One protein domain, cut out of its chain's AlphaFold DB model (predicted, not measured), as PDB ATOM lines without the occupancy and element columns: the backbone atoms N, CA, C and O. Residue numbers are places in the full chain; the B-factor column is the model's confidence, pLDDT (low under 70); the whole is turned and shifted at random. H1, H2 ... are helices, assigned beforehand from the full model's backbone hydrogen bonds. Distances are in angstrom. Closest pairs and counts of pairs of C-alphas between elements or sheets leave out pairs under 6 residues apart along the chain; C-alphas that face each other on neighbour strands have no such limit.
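Overview. This is residues 135 to 246 of the 598 residues of an uncharacterized protein of Solobacterium moorei (UniProt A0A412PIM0). Helices H1, H2, H4 and H6 make a row, each touching the next, and the longest helix, H3, runs across one side of it, packing on H4 and H6. Short H5 packs on H3. The printed part has 112 residues with six named helices in order H1 to H6, all helix, compact with a radius of gyration of the C-alphas of 13.8 A, spanning 37 by 34 by 21 A.

Arrangement. H1, residues 136 to 151, touches H2, residues 163 to 170, with residues 140 to 147 alone; the closest C-alphas, of Glu 143 and Tyr 164, are 6.2 A apart. H3, residues 181 to 201, is apart from H2. Every O i to N i+4 pair is within hydrogen-bond range in H1, H2, H3 and H4, residues 210 to 220; 0 of 1 in H5, residues 223 to 227, with 2 of 2 O i to N i+3 pairs, and 9 of 11 in H6, residues 231 to 245. H2 touches H4 at 32 degrees, only just a shallow tilt, the closest C-alphas being Leu 167 and Leu 215, 6.8 A. H4 and H6 touch about perpendicular, at 77 degrees, closest at C-alphas 217 and 241, 7.0 A.

Along the chain. H1 runs 22.3 A from C-alpha 136 at (199.420, 218.107, 235.587); H3, 30.4 A; H6, 21.5 A to C-alpha 245 at (205.969, 233.994, 245.598).

Size, cuts and confidence. The printed part has no cut; the link H1 to H2 is long; 32 printed residues are under 70 in pLDDT, among them residues 215 to 234.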
ATOM      1  N   SER A 135     196.461 214.936 233.260       76.88
ATOM      2  CA  SER A 135     196.516 216.005 234.263       76.88
ATOM      3  C   SER A 135     197.952 216.361 234.653       76.88
ATOM      4  O   SER A 135     198.846 215.514 234.687       76.88
ATOM      5  N   GLN A 136     198.152 217.623 235.037       74.75
ATOM      6  CA  GLN A 136     199.420 218.107 235.587       74.75
ATOM      7  C   GLN A 136     199.884 217.273 236.793       74.75
ATOM      8  O   GLN A 136     201.064 216.951 236.906       74.75
ATOM      9  N   GLU A 137     198.958 216.898 237.675       79.81
ATOM     10  CA  GLU A 137     199.248 216.099 238.868       79.81
ATOM     11  C   GLU A 137     199.793 214.711 238.501       79.81
ATOM     12  O   GLU A 137     200.762 214.245 239.100       79.81
ATOM     13  N   MET A 138     199.220 214.076 237.472       87.50
ATOM     14  CA  MET A 138     199.684 212.778 236.988       87.50
ATOM     15  C   MET A 138     201.072 212.876 236.344       87.50
ATOM     16  O   MET A 138     201.934 212.054 236.649       87.50
ATOM     17  N   GLN A 139     201.325 213.903 235.523       82.06
ATOM     18  CA  GLN A 139     202.643 214.127 234.913       82.06
ATOM     19  C   GLN A 139     203.738 214.286 235.980       82.06
ATOM     20  O   GLN A 139     204.777 213.627 235.925       82.06
ATOM     21  N   VAL A 140     203.475 215.097 237.010       81.19
ATOM     22  CA  VAL A 140     204.399 215.287 238.139       81.19
ATOM     23  C   VAL A 140     204.596 213.991 238.925       81.19
ATOM     24  O   VAL A 140     205.717 213.675 239.329       81.19
ATOM     25  N   TYR A 141     203.532 213.210 239.130       91.75
ATOM     26  CA  TYR A 141     203.630 211.925 239.814       91.75
ATOM     27  C   TYR A 141     204.508 210.933 239.042       91.75
ATOM     28  O   TYR A 141     205.354 210.273 239.642       91.75
ATOM     29  N   GLU A 142     204.385 210.851 237.718       92.19
ATOM     30  CA  GLU A 142     205.226 209.980 236.885       92.19
ATOM     31  C   GLU A 142     206.705 210.367 236.933       92.19
ATOM     32  O   GLU A 142     207.579 209.501 237.049       92.19
ATOM     33  N   GLU A 143     207.001 211.665 236.921       91.25
ATOM     34  CA  GLU A 143     208.355 212.168 237.143       91.25
ATOM     35  C   GLU A 143     208.890 211.787 238.527       91.25
ATOM     36  O   GLU A 143     210.014 211.285 238.644       91.25
ATOM     37  N   PHE A 144     208.065 211.942 239.568       95.69
ATOM     38  CA  PHE A 144     208.389 211.500 240.920       95.69
ATOM     39  C   PHE A 144     208.712 209.998 240.962       95.69
ATOM     40  O   PHE A 144     209.678 209.604 241.615       95.69
ATOM     41  N   LEU A 145     207.968 209.143 240.248       95.69
ATOM     42  CA  LEU A 145     208.248 207.703 240.201       95.69
ATOM     43  C   LEU A 145     209.642 207.408 239.632       95.69
ATOM     44  O   LEU A 145     210.344 206.530 240.144       95.69
ATOM     45  N   ARG A 146     210.064 208.145 238.596       97.00
ATOM     46  CA  ARG A 146     211.415 208.022 238.025       97.00
ATOM     47  C   ARG A 146     212.474 208.502 239.014       97.00
ATOM     48  O   ARG A 146     213.449 207.789 239.247       97.00
ATOM     49  N   PHE A 147     212.247 209.647 239.657       96.81
ATOM     50  CA  PHE A 147     213.122 210.180 240.702       96.81
ATOM     51  C   PHE A 147     213.286 209.204 241.877       96.81
ATOM     52  O   PHE A 147     214.405 208.822 242.223       96.81
ATOM     53  N   GLN A 148     212.185 208.715 242.446       95.62
ATOM     54  CA  GLN A 148     212.192 207.800 243.586       95.62
ATOM     55  C   GLN A 148     212.886 206.474 243.259       95.62
ATOM     56  O   GLN A 148     213.536 205.892 244.126       95.62
ATOM     57  N   LYS A 149     212.812 206.005 242.009       94.81
ATOM     58  CA  LYS A 149     213.522 204.800 241.556       94.81
ATOM     59  C   LYS A 149     215.047 204.960 241.602       94.81
ATOM     60  O   LYS A 149     215.749 203.985 241.888       94.81
ATOM     61  N   VAL A 150     215.563 206.155 241.311       96.38
ATOM     62  CA  VAL A 150     217.011 206.415 241.264       96.38
ATOM     63  C   VAL A 150     217.587 206.938 242.581       96.38
ATOM     64  O   VAL A 150     218.777 206.733 242.824       96.38
ATOM     65  N   THR A 151     216.762 207.536 243.451       95.69
ATOM     66  CA  THR A 151     217.202 208.135 244.726       95.69
ATOM     67  C   THR A 151     216.703 207.418 245.984       95.69
ATOM     68  O   THR A 151     217.307 207.565 247.040       95.69
ATOM     69  N   ASN A 152     215.618 206.639 245.898       94.06
ATOM     70  CA  ASN A 152     214.831 206.138 247.036       94.06
ATOM     71  C   ASN A 152     214.233 207.230 247.947       94.06
ATOM     72  O   ASN A 152     213.783 206.919 249.051       94.06
ATOM     73  N   LEU A 153     214.196 208.489 247.506       93.31
ATOM     74  CA  LEU A 153     213.672 209.601 248.295       93.31
ATOM     75  C   LEU A 153     212.191 209.867 248.005       93.31
ATOM     76  O   LEU A 153     211.724 209.716 246.877       93.31
ATOM     77  N   TYR A 154     211.479 210.314 249.040       92.94
ATOM     78  CA  TYR A 154     210.130 210.882 248.936       92.94
ATOM     79  C   TYR A 154     210.118 212.409 249.029       92.94
ATOM     80  O   TYR A 154     209.096 213.027 248.779       92.94
ATOM     81  N   THR A 155     211.243 213.033 249.363       90.69
ATOM     82  CA  THR A 155     211.405 214.486 249.330       90.69
ATOM     83  C   THR A 155     212.521 214.847 248.356       90.69
ATOM     84  O   THR A 155     213.526 214.129 248.295       90.69
ATOM     85  N   PRO A 156     212.384 215.943 247.592       92.25
ATOM     86  CA  PRO A 156     211.291 216.927 247.570       92.25
ATOM     87  C   PRO A 156     209.992 216.445 246.889       92.25
ATOM     88  O   PRO A 156     210.005 215.502 246.098       92.25
ATOM     89  N   TYR A 157     208.888 217.141 247.183       90.19
ATOM     90  CA  TYR A 157     207.560 216.982 246.568       90.19
ATOM     91  C   TYR A 157     207.197 218.218 245.733       90.19
ATOM     92  O   TYR A 157     206.769 219.232 246.295       90.19
ATOM     93  N   PHE A 158     207.400 218.147 244.418       85.75
ATOM     94  CA  PHE A 158     207.100 219.242 243.488       85.75
ATOM     95  C   PHE A 158     205.639 219.234 243.033       85.75
ATOM     96  O   PHE A 158     204.967 218.209 243.126       85.75
ATOM     97  N   THR A 159     205.157 220.365 242.508       79.19
ATOM     98  CA  THR A 159     203.802 220.476 241.922       79.19
ATOM     99  C   THR A 159     203.793 220.881 240.446       79.19
ATOM    100  O   THR A 159     202.740 220.893 239.805       79.19
ATOM    101  N   ILE A 160     204.965 221.189 239.884       75.31
ATOM    102  CA  ILE A 160     205.133 221.690 238.515       75.31
ATOM    103  C   ILE A 160     205.808 220.611 237.647       75.31
ATOM    104  O   ILE A 160     206.864 220.115 238.054       75.31
ATOM    105  N   PRO A 161     205.256 220.266 236.462       73.38
ATOM    106  CA  PRO A 161     205.882 219.338 235.522       73.38
ATOM    107  C   PRO A 161     207.274 219.802 235.092       73.38
ATOM    108  O   PRO A 161     207.524 220.993 234.903       73.38
ATOM    109  N   GLY A 162     208.183 218.852 234.923       71.19
ATOM    110  CA  GLY A 162     209.587 219.047 234.586       71.19
ATOM    111  C   GLY A 162     210.491 219.316 235.789       71.19
ATOM    112  O   GLY A 162     211.712 219.298 235.637       71.19
ATOM    113  N   SER A 163     209.940 219.548 236.986       77.50
ATOM    114  CA  SER A 163     210.725 219.945 238.163       77.50
ATOM    115  C   SER A 163     211.731 218.887 238.614       77.50
ATOM    116  O   SER A 163     212.843 219.232 239.014       77.50
ATOM    117  N   TYR A 164     211.391 217.596 238.525       86.69
ATOM    118  CA  TYR A 164     212.329 216.532 238.904       86.69
ATOM    119  C   TYR A 164     213.474 216.394 237.904       86.69
ATOM    120  O   TYR A 164     214.609 216.150 238.313       86.69
ATOM    121  N   GLN A 165     213.189 216.563 236.609       76.38
ATOM    122  CA  GLN A 165     214.226 216.555 235.580       76.38
ATOM    123  C   GLN A 165     215.148 217.762 235.755       76.38
ATOM    124  O   GLN A 165     216.360 217.591 235.815       76.38
ATOM    125  N   LEU A 166     214.576 218.950 235.965       66.44
ATOM    126  CA  LEU A 166     215.338 220.169 236.213       66.44
ATOM    127  C   LEU A 166     216.244 220.039 237.444       66.44
ATOM    128  O   LEU A 166     217.407 220.427 237.394       66.44
ATOM    129  N   LEU A 167     215.739 219.459 238.539       82.31
ATOM    130  CA  LEU A 167     216.550 219.181 239.724       82.31
ATOM    131  C   LEU A 167     217.710 218.227 239.410       82.31
ATOM    132  O   LEU A 167     218.823 218.451 239.881       82.31
ATOM    133  N   ALA A 168     217.448 217.155 238.656       80.19
ATOM    134  CA  ALA A 168     218.478 216.200 238.264       80.19
ATOM    135  C   ALA A 168     219.569 216.889 237.435       80.19
ATOM    136  O   ALA A 168     220.744 216.771 237.775       80.19
ATOM    137  N   ASP A 169     219.176 217.682 236.438       71.12
ATOM    138  CA  ASP A 169     220.088 218.415 235.560       71.12
ATOM    139  C   ASP A 169     220.938 219.426 236.349       71.12
ATOM    140  O   ASP A 169     222.154 219.498 236.167       71.12
ATOM    141  N   MET A 170     220.331 220.154 237.298       67.00
ATOM    142  CA  MET A 170     221.031 221.094 238.190       67.00
ATOM    143  C   MET A 170     222.091 220.428 239.079       67.00
ATOM    144  O   MET A 170     223.010 221.105 239.539       67.00
ATOM    145  N   LEU A 171     221.951 219.129 239.352       80.00
ATOM    146  CA  LEU A 171     222.884 218.333 240.156       80.00
ATOM    147  C   LEU A 171     223.768 217.418 239.296       80.00
ATOM    148  O   LEU A 171     224.419 216.513 239.826       80.00
ATOM    149  N   GLU A 172     223.786 217.639 237.978       77.69
ATOM    150  CA  GLU A 172     224.546 216.850 237.004       77.69
ATOM    151  C   GLU A 172     224.188 215.348 237.046       77.69
ATOM    152  O   GLU A 172     225.036 214.471 236.872       77.69
ATOM    153  N   GLN A 173     222.918 215.037 237.317       90.69
ATOM    154  CA  GLN A 173     222.352 213.686 237.361       90.69
ATOM    155  C   GLN A 173     221.253 213.498 236.304       90.69
ATOM    156  O   GLN A 173     220.897 214.409 235.568       90.69
ATOM    157  N   ASN A 174     220.676 212.295 236.241       89.81
ATOM    158  CA  ASN A 174     219.497 211.991 235.425       89.81
ATOM    159  C   ASN A 174     218.485 211.136 236.210       89.81
ATOM    160  O   ASN A 174     218.756 210.686 237.325       89.81
ATOM    161  N   LEU A 175     217.310 210.896 235.623       93.69
ATOM    162  CA  LEU A 175     216.226 210.110 236.230       93.69
ATOM    163  C   LEU A 175     216.229 208.626 235.816       93.69
ATOM    164  O   LEU A 175     215.203 207.946 235.899       93.69
ATOM    165  N   GLU A 176     217.363 208.116 235.337       93.56
ATOM    166  CA  GLU A 176     217.496 206.751 234.804       93.56
ATOM    167  C   GLU A 176     218.524 205.920 235.577       93.56
ATOM    168  O   GLU A 176     218.295 204.746 235.878       93.56
ATOM    169  N   THR A 177     219.639 206.547 235.947       95.06
ATOM    170  CA  THR A 177     220.766 205.936 236.655       95.06
ATOM    171  C   THR A 177     220.696 206.266 238.139       95.06
ATOM    172  O   THR A 177     220.403 207.399 238.509       95.06
ATOM    173  N   LYS A 178     220.983 205.287 239.008       97.19
ATOM    174  CA  LYS A 178     221.017 205.519 240.461       97.19
ATOM    175  C   LYS A 178     222.002 206.626 240.822       97.19
ATOM    176  O   LYS A 178     223.155 206.582 240.397       97.19
ATOM    177  N   TRP A 179     221.552 207.557 241.658       96.81
ATOM    178  CA  TRP A 179     222.391 208.659 242.117       96.81
ATOM    179  C   TRP A 179     223.461 208.160 243.103       96.81
ATOM    180  O   TRP A 179     223.215 207.198 243.845       96.81
ATOM    181  N   PRO A 180     224.641 208.806 243.158       96.50
ATOM    182  CA  PRO A 180     225.653 208.510 244.166       96.50
ATOM    183  C   PRO A 180     225.107 208.694 245.589       96.50
ATOM    184  O   PRO A 180     224.471 209.702 245.890       96.50
ATOM    185  N   GLN A 181     225.389 207.750 246.492       93.94
ATOM    186  CA  GLN A 181     224.870 207.806 247.868       93.94
ATOM    187  C   GLN A 181     225.333 209.046 248.645       93.94
ATOM    188  O   GLN A 181     224.548 209.655 249.365       93.94
ATOM    189  N   ASP A 182     226.583 209.472 248.456       92.94
ATOM    190  CA  ASP A 182     227.099 210.681 249.107       92.94
ATOM    191  C   ASP A 182     226.362 211.946 248.639       92.94
ATOM    192  O   ASP A 182     226.100 212.848 249.441       92.94
ATOM    193  N   LEU A 183     225.962 211.989 247.361       90.69
ATOM    194  CA  LEU A 183     225.146 213.073 246.819       90.69
ATOM    195  C   LEU A 183     223.745 213.056 247.433       90.69
ATOM    196  O   LEU A 183     223.282 214.098 247.881       90.69
ATOM    197  N   ILE A 184     223.101 211.885 247.518       93.62
ATOM    198  CA  ILE A 184     221.780 211.719 248.153       93.62
ATOM    199  C   ILE A 184     221.809 212.233 249.598       93.62
ATOM    200  O   ILE A 184     220.968 213.050 249.975       93.62
ATOM    201  N   HIS A 185     222.798 211.823 250.395       90.31
ATOM    202  CA  HIS A 185     222.922 212.274 251.783       90.31
ATOM    203  C   HIS A 185     223.146 213.788 251.890       90.31
ATOM    204  O   HIS A 185     222.522 214.458 252.718       90.31
ATOM    205  N   THR A 186     224.017 214.345 251.042       86.50
ATOM    206  CA  THR A 186     224.286 215.790 251.022       86.50
ATOM    207  C   THR A 186     223.030 216.566 250.623       86.50
ATOM    208  O   THR A 186     222.682 217.559 251.264       86.50
ATOM    209  N   PHE A 187     222.310 216.071 249.616       90.69
ATOM    210  CA  PHE A 187     221.044 216.610 249.136       90.69
ATOM    211  C   PHE A 187     219.973 216.645 250.225       90.69
ATOM    212  O   PHE A 187     219.409 217.707 250.486       90.69
ATOM    213  N   GLN A 188     219.744 215.527 250.917       90.12
ATOM    214  CA  GLN A 188     218.785 215.461 252.021       90.12
ATOM    215  C   GLN A 188     219.113 216.481 253.118       90.12
ATOM    216  O   GLN A 188     218.221 217.180 253.595       90.12
ATOM    217  N   GLY A 189     220.392 216.609 253.489       87.88
ATOM    218  CA  GLY A 189     220.832 217.584 254.488       87.88
ATOM    219  C   GLY A 189     220.600 219.036 254.055       87.88
ATOM    220  O   GLY A 189     220.115 219.850 254.846       87.88
ATOM    221  N   ALA A 190     220.910 219.360 252.800       85.19
ATOM    222  CA  ALA A 190     220.723 220.695 252.237       85.19
ATOM    223  C   ALA A 190     219.235 221.063 252.101       85.19
ATOM    224  O   ALA A 190     218.832 222.150 252.525       85.19
ATOM    225  N   PHE A 191     218.411 220.144 251.587       90.56
ATOM    226  CA  PHE A 191     216.965 220.327 251.466       90.56
ATOM    227  C   PHE A 191     216.301 220.489 252.837       90.56
ATOM    228  O   PHE A 191     215.575 221.456 253.050       90.56
ATOM    229  N   TYR A 192     216.618 219.619 253.803       87.62
ATOM    230  CA  TYR A 192     216.099 219.721 255.171       87.62
ATOM    231  C   TYR A 192     216.433 221.074 255.808       87.62
ATOM    232  O   TYR A 192     215.599 221.703 256.459       87.62
ATOM    233  N   ARG A 193     217.653 221.573 255.590       84.75
ATOM    234  CA  ARG A 193     218.054 222.887 256.092       84.75
ATOM    235  C   ARG A 193     217.258 224.023 255.446       84.75
ATOM    236  O   ARG A 193     216.849 224.940 256.158       84.75
ATOM    237  N   PHE A 194     217.055 223.979 254.131       86.38
ATOM    238  CA  PHE A 194     216.224 224.953 253.423       86.38
ATOM    239  C   PHE A 194     214.781 224.928 253.937       86.38
ATOM    240  O   PHE A 194     214.217 225.979 254.248       86.38
ATOM    241  N   GLU A 195     214.210 223.733 254.083       88.56
ATOM    242  CA  GLU A 195     212.858 223.524 254.588       88.56
ATOM    243  C   GLU A 195     212.698 224.097 256.002       88.56
ATOM    244  O   GLU A 195     211.768 224.864 256.243       88.56
ATOM    245  N   LEU A 196     213.631 223.805 256.916       86.94
ATOM    246  CA  LEU A 196     213.614 224.339 258.279       86.94
ATOM    247  C   LEU A 196     213.627 225.871 258.311       86.94
ATOM    248  O   LEU A 196     212.849 226.478 259.044       86.94
ATOM    249  N   VAL A 197     214.510 226.506 257.534       85.81
ATOM    250  CA  VAL A 197     214.608 227.975 257.504       85.81
ATOM    251  C   VAL A 197     213.357 228.591 256.876       85.81
ATOM    252  O   VAL A 197     212.852 229.591 257.378       85.81
ATOM    253  N   THR A 198     212.813 227.972 255.829       85.12
ATOM    254  CA  THR A 198     211.572 228.410 255.172       85.12
ATOM    255  C   THR A 198     210.372 228.301 256.111       85.12
ATOM    256  O   THR A 198     209.600 229.254 256.237       85.12
ATOM    257  N   LYS A 199     210.230 227.175 256.823       86.94
ATOM    258  CA  LYS A 199     209.195 226.965 257.847       86.94
ATOM    259  C   LYS A 199     209.315 227.989 258.982       86.94
ATOM    260  O   LYS A 199     208.303 228.538 259.405       86.94
ATOM    261  N   ASP A 200     210.528 228.327 259.414       86.69
ATOM    262  CA  ASP A 200     210.755 229.361 260.434       86.69
ATOM    263  C   ASP A 200     210.382 230.777 259.947       86.69
ATOM    264  O   ASP A 200     209.701 231.517 260.656       86.69
ATOM    265  N   ILE A 201     210.750 231.155 258.713       81.00
ATOM    266  CA  ILE A 201     210.371 232.450 258.110       81.00
ATOM    267  C   ILE A 201     208.847 232.570 257.961       81.00
ATOM    268  O   ILE A 201     208.275 233.619 258.255       81.00
ATOM    269  N   THR A 202     208.190 231.496 257.524       79.00
ATOM    270  CA  THR A 202     206.740 231.452 257.264       79.00
ATOM    271  C   THR A 202     205.904 231.116 258.499       79.00
ATOM    272  O   THR A 202     204.694 230.947 258.384       79.00
ATOM    273  N   GLN A 203     206.519 231.005 259.683       83.38
ATOM    274  CA  GLN A 203     205.841 230.626 260.931       83.38
ATOM    275  C   GLN A 203     205.054 229.301 260.814       83.38
ATOM    276  O   GLN A 203     203.991 229.138 261.410       83.38
ATOM    277  N   ASN A 204     205.587 228.340 260.052       74.81
ATOM    278  CA  ASN A 204     204.979 227.050 259.702       74.81
ATOM    279  C   ASN A 204     203.662 227.142 258.902       74.81
ATOM    280  O   ASN A 204     202.915 226.167 258.857       74.81
ATOM    281  N   GLN A 205     203.373 228.280 258.264       71.62
ATOM    282  CA  GLN A 205     202.181 228.479 257.430       71.62
ATOM    283  C   GLN A 205     202.545 229.055 256.049       71.62
ATOM    284  O   GLN A 205     202.176 230.186 255.730       71.62
ATOM    285  N   PRO A 206     203.303 228.317 255.215       69.56
ATOM    286  CA  PRO A 206     203.618 228.770 253.865       69.56
ATOM    287  C   PRO A 206     202.354 228.798 252.987       69.56
ATOM    288  O   PRO A 206     201.553 227.866 253.005       69.56
ATOM    289  N   SER A 207     202.193 229.852 252.183       71.69
ATOM    290  CA  SER A 207     201.136 229.973 251.161       71.69
ATOM    291  C   SER A 207     201.486 229.277 249.835       71.69
ATOM    292  O   SER A 207     200.702 229.315 248.891       71.69
ATOM    293  N   PHE A 208     202.666 228.661 249.758       75.06
ATOM    294  CA  PHE A 208     203.265 228.055 248.569       75.06
ATOM    295  C   PHE A 208     203.896 226.697 248.920       75.06
ATOM    296  O   PHE A 208     204.119 226.381 250.092       75.06
ATOM    297  N   ASN A 209     204.223 225.889 247.908       80.31
ATOM    298  CA  ASN A 209     204.934 224.625 248.100       80.31
ATOM    299  C   ASN A 209     206.442 224.872 248.334       80.31
ATOM    300  O   ASN A 209     207.115 225.528 247.538       80.31
ATOM    301  N   ILE A 210     206.984 224.337 249.435       85.94
ATOM    302  CA  ILE A 210     208.390 224.537 249.839       85.94
ATOM    303  C   ILE A 210     209.374 223.915 248.837       85.94
ATOM    304  O   ILE A 210     210.441 224.479 248.602       85.94
ATOM    305  N   SER A 211     209.037 222.773 248.241       86.62
ATOM    306  CA  SER A 211     209.880 222.122 247.239       86.62
ATOM    307  C   SER A 211     210.000 222.971 245.981       86.62
ATOM    308  O   SER A 211     211.106 223.185 245.497       86.62
ATOM    309  N   ASP A 212     208.896 223.523 245.482       77.81
ATOM    310  CA  ASP A 212     208.941 224.396 244.305       77.81
ATOM    311  C   ASP A 212     209.791 225.654 244.599       77.81
ATOM    312  O   ASP A 212     210.636 226.045 243.792       77.81
ATOM    313  N   ALA A 213     209.686 226.219 245.810       71.31
ATOM    314  CA  ALA A 213     210.560 227.307 246.272       71.31
ATOM    315  C   ALA A 213     212.042 226.921 246.346       71.31
ATOM    316  O   ALA A 213     212.914 227.739 246.047       71.31
ATOM    317  N   PHE A 214     212.337 225.677 246.711       81.25
ATOM    318  CA  PHE A 214     213.694 225.148 246.714       81.25
ATOM    319  C   PHE A 214     214.290 225.067 245.302       81.25
ATOM    320  O   PHE A 214     215.462 225.386 245.111       81.25
ATOM    321  N   LEU A 215     213.494 224.708 244.293       68.25
ATOM    322  CA  LEU A 215     213.975 224.658 242.910       68.25
ATOM    323  C   LEU A 215     214.289 226.055 242.366       68.25
ATOM    324  O   LEU A 215     215.315 226.255 241.716       68.25
ATOM    325  N   ILE A 216     213.460 227.046 242.709       64.19
ATOM    326  CA  ILE A 216     213.750 228.453 242.403       64.19
ATOM    327  C   ILE A 216     215.042 228.885 243.092       64.19
ATOM    328  O   ILE A 216     215.896 229.503 242.457       64.19
ATOM    329  N   TYR A 217     215.236 228.510 244.358       68.12
ATOM    330  CA  TYR A 217     216.491 228.778 245.053       68.12
ATOM    331  C   TYR A 217     217.700 228.241 244.279       68.12
ATOM    332  O   TYR A 217     218.653 228.988 244.076       68.12
ATOM    333  N   LEU A 218     217.654 226.995 243.798       63.69
ATOM    334  CA  LEU A 218     218.757 226.382 243.046       63.69
ATOM    335  C   LEU A 218     218.979 226.982 241.649       63.69
ATOM    336  O   LEU A 218     220.086 226.918 241.115       63.69
ATOM    337  N   SER A 219     217.959 227.609 241.058       60.25
ATOM    338  CA  SER A 219     218.133 228.355 239.805       60.25
ATOM    339  C   SER A 219     218.987 229.618 239.983       60.25
ATOM    340  O   SER A 219     219.735 229.995 239.079       60.25
ATOM    341  N   ILE A 220     218.928 230.235 241.168       54.25
ATOM    342  CA  ILE A 220     219.623 231.490 241.486       54.25
ATOM    343  C   ILE A 220     220.955 231.221 242.194       54.25
ATOM    344  O   ILE A 220     221.978 231.825 241.869       54.25
ATOM    345  N   PHE A 221     220.959 230.306 243.161       61.97
ATOM    346  CA  PHE A 221     222.106 229.984 244.002       61.97
ATOM    347  C   PHE A 221     222.608 228.571 243.732       61.97
ATOM    348  O   PHE A 221     221.843 227.662 243.433       61.97
ATOM    349  N   THR A 222     223.909 228.350 243.902       64.75
ATOM    350  CA  THR A 222     224.473 227.000 243.796       64.75
ATOM    351  C   THR A 222     223.997 226.114 244.943       64.75
ATOM    352  O   THR A 222     223.744 226.593 246.050       64.75
ATOM    353  N   PHE A 223     223.935 224.805 244.717       65.12
ATOM    354  CA  PHE A 223     223.599 223.838 245.762       65.12
ATOM    355  C   PHE A 223     224.523 223.961 246.995       65.12
ATOM    356  O   PHE A 223     224.048 223.979 248.130       65.12
ATOM    357  N   ASP A 224     225.822 224.194 246.781       65.25
ATOM    358  CA  ASP A 224     226.808 224.406 247.852       65.25
ATOM    359  C   ASP A 224     226.497 225.607 248.753       65.25
ATOM    360  O   ASP A 224     226.887 225.640 249.922       65.25
ATOM    361  N   SER A 225     225.764 226.598 248.244       64.56
ATOM    362  CA  SER A 225     225.381 227.778 249.019       64.56
ATOM    363  C   SER A 225     224.458 227.438 250.204       64.56
ATOM    364  O   SER A 225     224.452 228.157 251.205       64.56
ATOM    365  N   LEU A 226     223.748 226.304 250.144       66.88
ATOM    366  CA  LEU A 226     222.941 225.761 251.243       66.88
ATOM    367  C   LEU A 226     223.804 225.163 252.359       66.88
ATOM    368  O   LEU A 226     223.358 225.036 253.504       66.88
ATOM    369  N   LEU A 227     225.052 224.809 252.047       66.38
ATOM    370  CA  LEU A 227     226.022 224.263 252.992       66.38
ATOM    371  C   LEU A 227     226.787 225.367 253.743       66.38
ATOM    372  O   LEU A 227     227.515 225.068 254.693       66.38
ATOM    373  N   ASP A 228     226.582 226.645 253.397       63.06
ATOM    374  CA  ASP A 228     227.222 227.787 254.059       63.06
ATOM    375  C   ASP A 228     226.928 227.784 255.565       63.06
ATOM    376  O   ASP A 228     225.779 227.715 255.989       63.06
ATOM    377  N   LYS A 229     227.948 227.870 256.420       59.22
ATOM    378  CA  LYS A 229     227.780 227.819 257.883       59.22
ATOM    379  C   LYS A 229     227.013 229.025 258.441       59.22
ATOM    380  O   LYS A 229     226.480 228.935 259.551       59.22
ATOM    381  N   ASN A 230     226.914 230.130 257.701       66.25
ATOM    382  CA  ASN A 230     226.227 231.329 258.157       66.25
ATOM    383  C   ASN A 230     224.700 231.232 257.965       66.25
ATOM    384  O   ASN A 230     224.159 231.403 256.874       66.25
ATOM    385  N   ARG A 231     223.976 230.993 259.067       68.06
ATOM    386  CA  ARG A 231     222.504 230.888 259.063       68.06
ATOM    387  C   ARG A 231     221.799 232.197 258.690       68.06
ATOM    388  O   ARG A 231     220.689 232.132 258.174       68.06
ATOM    389  N   ILE A 232     222.424 233.354 258.928       68.12
ATOM    390  CA  ILE A 232     221.840 234.669 258.623       68.12
ATOM    391  C   ILE A 232     221.787 234.878 257.108       68.12
ATOM    392  O   ILE A 232     220.753 235.284 256.587       68.12
ATOM    393  N   ILE A 233     222.865 234.527 256.401       64.81
ATOM    394  CA  ILE A 233     222.944 234.646 254.937       64.81
ATOM    395  C   ILE A 233     221.899 233.745 254.277       64.81
ATOM    396  O   ILE A 233     221.129 234.208 253.440       64.81
ATOM    397  N   LEU A 234     221.813 232.477 254.698       69.94
ATOM    398  CA  LEU A 234     220.814 231.551 254.162       69.94
ATOM    399  C   LEU A 234     219.383 232.055 254.401       69.94
ATOM    400  O   LEU A 234     218.573 232.038 253.478       69.94
ATOM    401  N   ARG A 235     219.084 232.544 255.611       78.50
ATOM    402  CA  ARG A 235     217.775 233.129 255.923       78.50
ATOM    403  C   ARG A 235     217.463 234.308 255.007       78.50
ATOM    404  O   ARG A 235     216.388 234.337 254.425       78.50
ATOM    405  N   HIS A 236     218.400 235.238 254.850       68.25
ATOM    406  CA  HIS A 236     218.201 236.424 254.024       68.25
ATOM    407  C   HIS A 236     217.973 236.075 252.545       68.25
ATOM    408  O   HIS A 236     217.088 236.644 251.904       68.25
ATOM    409  N   ARG A 237     218.717 235.089 252.016       68.06
ATOM    410  CA  ARG A 237     218.510 234.563 250.656       68.06
ATOM    411  C   ARG A 237     217.101 234.007 250.473       68.06
ATOM    412  O   ARG A 237     216.423 234.358 249.511       68.06
ATOM    413  N   ILE A 238     216.649 233.189 251.423       73.81
ATOM    414  CA  ILE A 238     215.305 232.605 251.393       73.81
ATOM    415  C   ILE A 238     214.246 233.709 251.511       73.81
ATOM    416  O   ILE A 238     213.363 233.773 250.667       73.81
ATOM    417  N   GLU A 239     214.358 234.640 252.464       70.94
ATOM    418  CA  GLU A 239     213.416 235.763 252.623       70.94
ATOM    419  C   GLU A 239     213.235 236.581 251.335       70.94
ATOM    420  O   GLU A 239     212.129 237.040 251.054       70.94
ATOM    421  N   ARG A 240     214.296 236.760 250.541       65.38
ATOM    422  CA  ARG A 240     214.223 237.464 249.256       65.38
ATOM    423  C   ARG A 240     213.505 236.665 248.177       65.38
ATOM    424  O   ARG A 240     212.622 237.222 247.536       65.38
ATOM    425  N   ILE A 241     213.803 235.374 248.035       63.41
ATOM    426  CA  ILE A 241     213.086 234.498 247.094       63.41
ATOM    427  C   ILE A 241     211.606 234.383 247.471       63.41
ATOM    428  O   ILE A 241     210.739 234.430 246.607       63.41
ATOM    429  N   LEU A 242     211.283 234.293 248.763       64.12
ATOM    430  CA  LEU A 242     209.894 234.185 249.217       64.12
ATOM    431  C   LEU A 242     209.056 235.442 248.940       64.12
ATOM    432  O   LEU A 242     207.827 235.357 248.893       64.12
ATOM    433  N   LYS A 243     209.683 236.605 248.729       61.59
ATOM    434  CA  LYS A 243     208.962 237.793 248.246       61.59
ATOM    435  C   LYS A 243     208.450 237.604 246.816       61.59
ATOM    436  O   LYS A 243     207.366 238.097 246.532       61.59
ATOM    437  N   GLU A 244     209.148 236.834 245.975       56.50
ATOM    438  CA  GLU A 244     208.715 236.512 244.603       56.50
ATOM    439  C   GLU A 244     207.398 235.729 244.574       56.50
ATOM    440  O   GLU A 244     206.520 236.026 243.770       56.50
ATOM    441  N   PHE A 245     207.196 234.800 245.513       52.91
ATOM    442  CA  PHE A 245     205.969 233.994 245.598       52.91
ATOM    443  C   PHE A 245     204.707 234.794 245.944       52.91
ATOM    444  O   PHE A 245     203.599 234.349 245.656       52.91
ATOM    445  N   ASN A 246     204.851 235.961 246.578       48.78
ATOM    446  CA  ASN A 246     203.716 236.773 247.022       48.78
ATOM    447  C   ASN A 246     203.274 237.819 245.983       48.78
ATOM    448  O   ASN A 246     202.346 238.591 246.250       48.78
TER     449      ASN A 246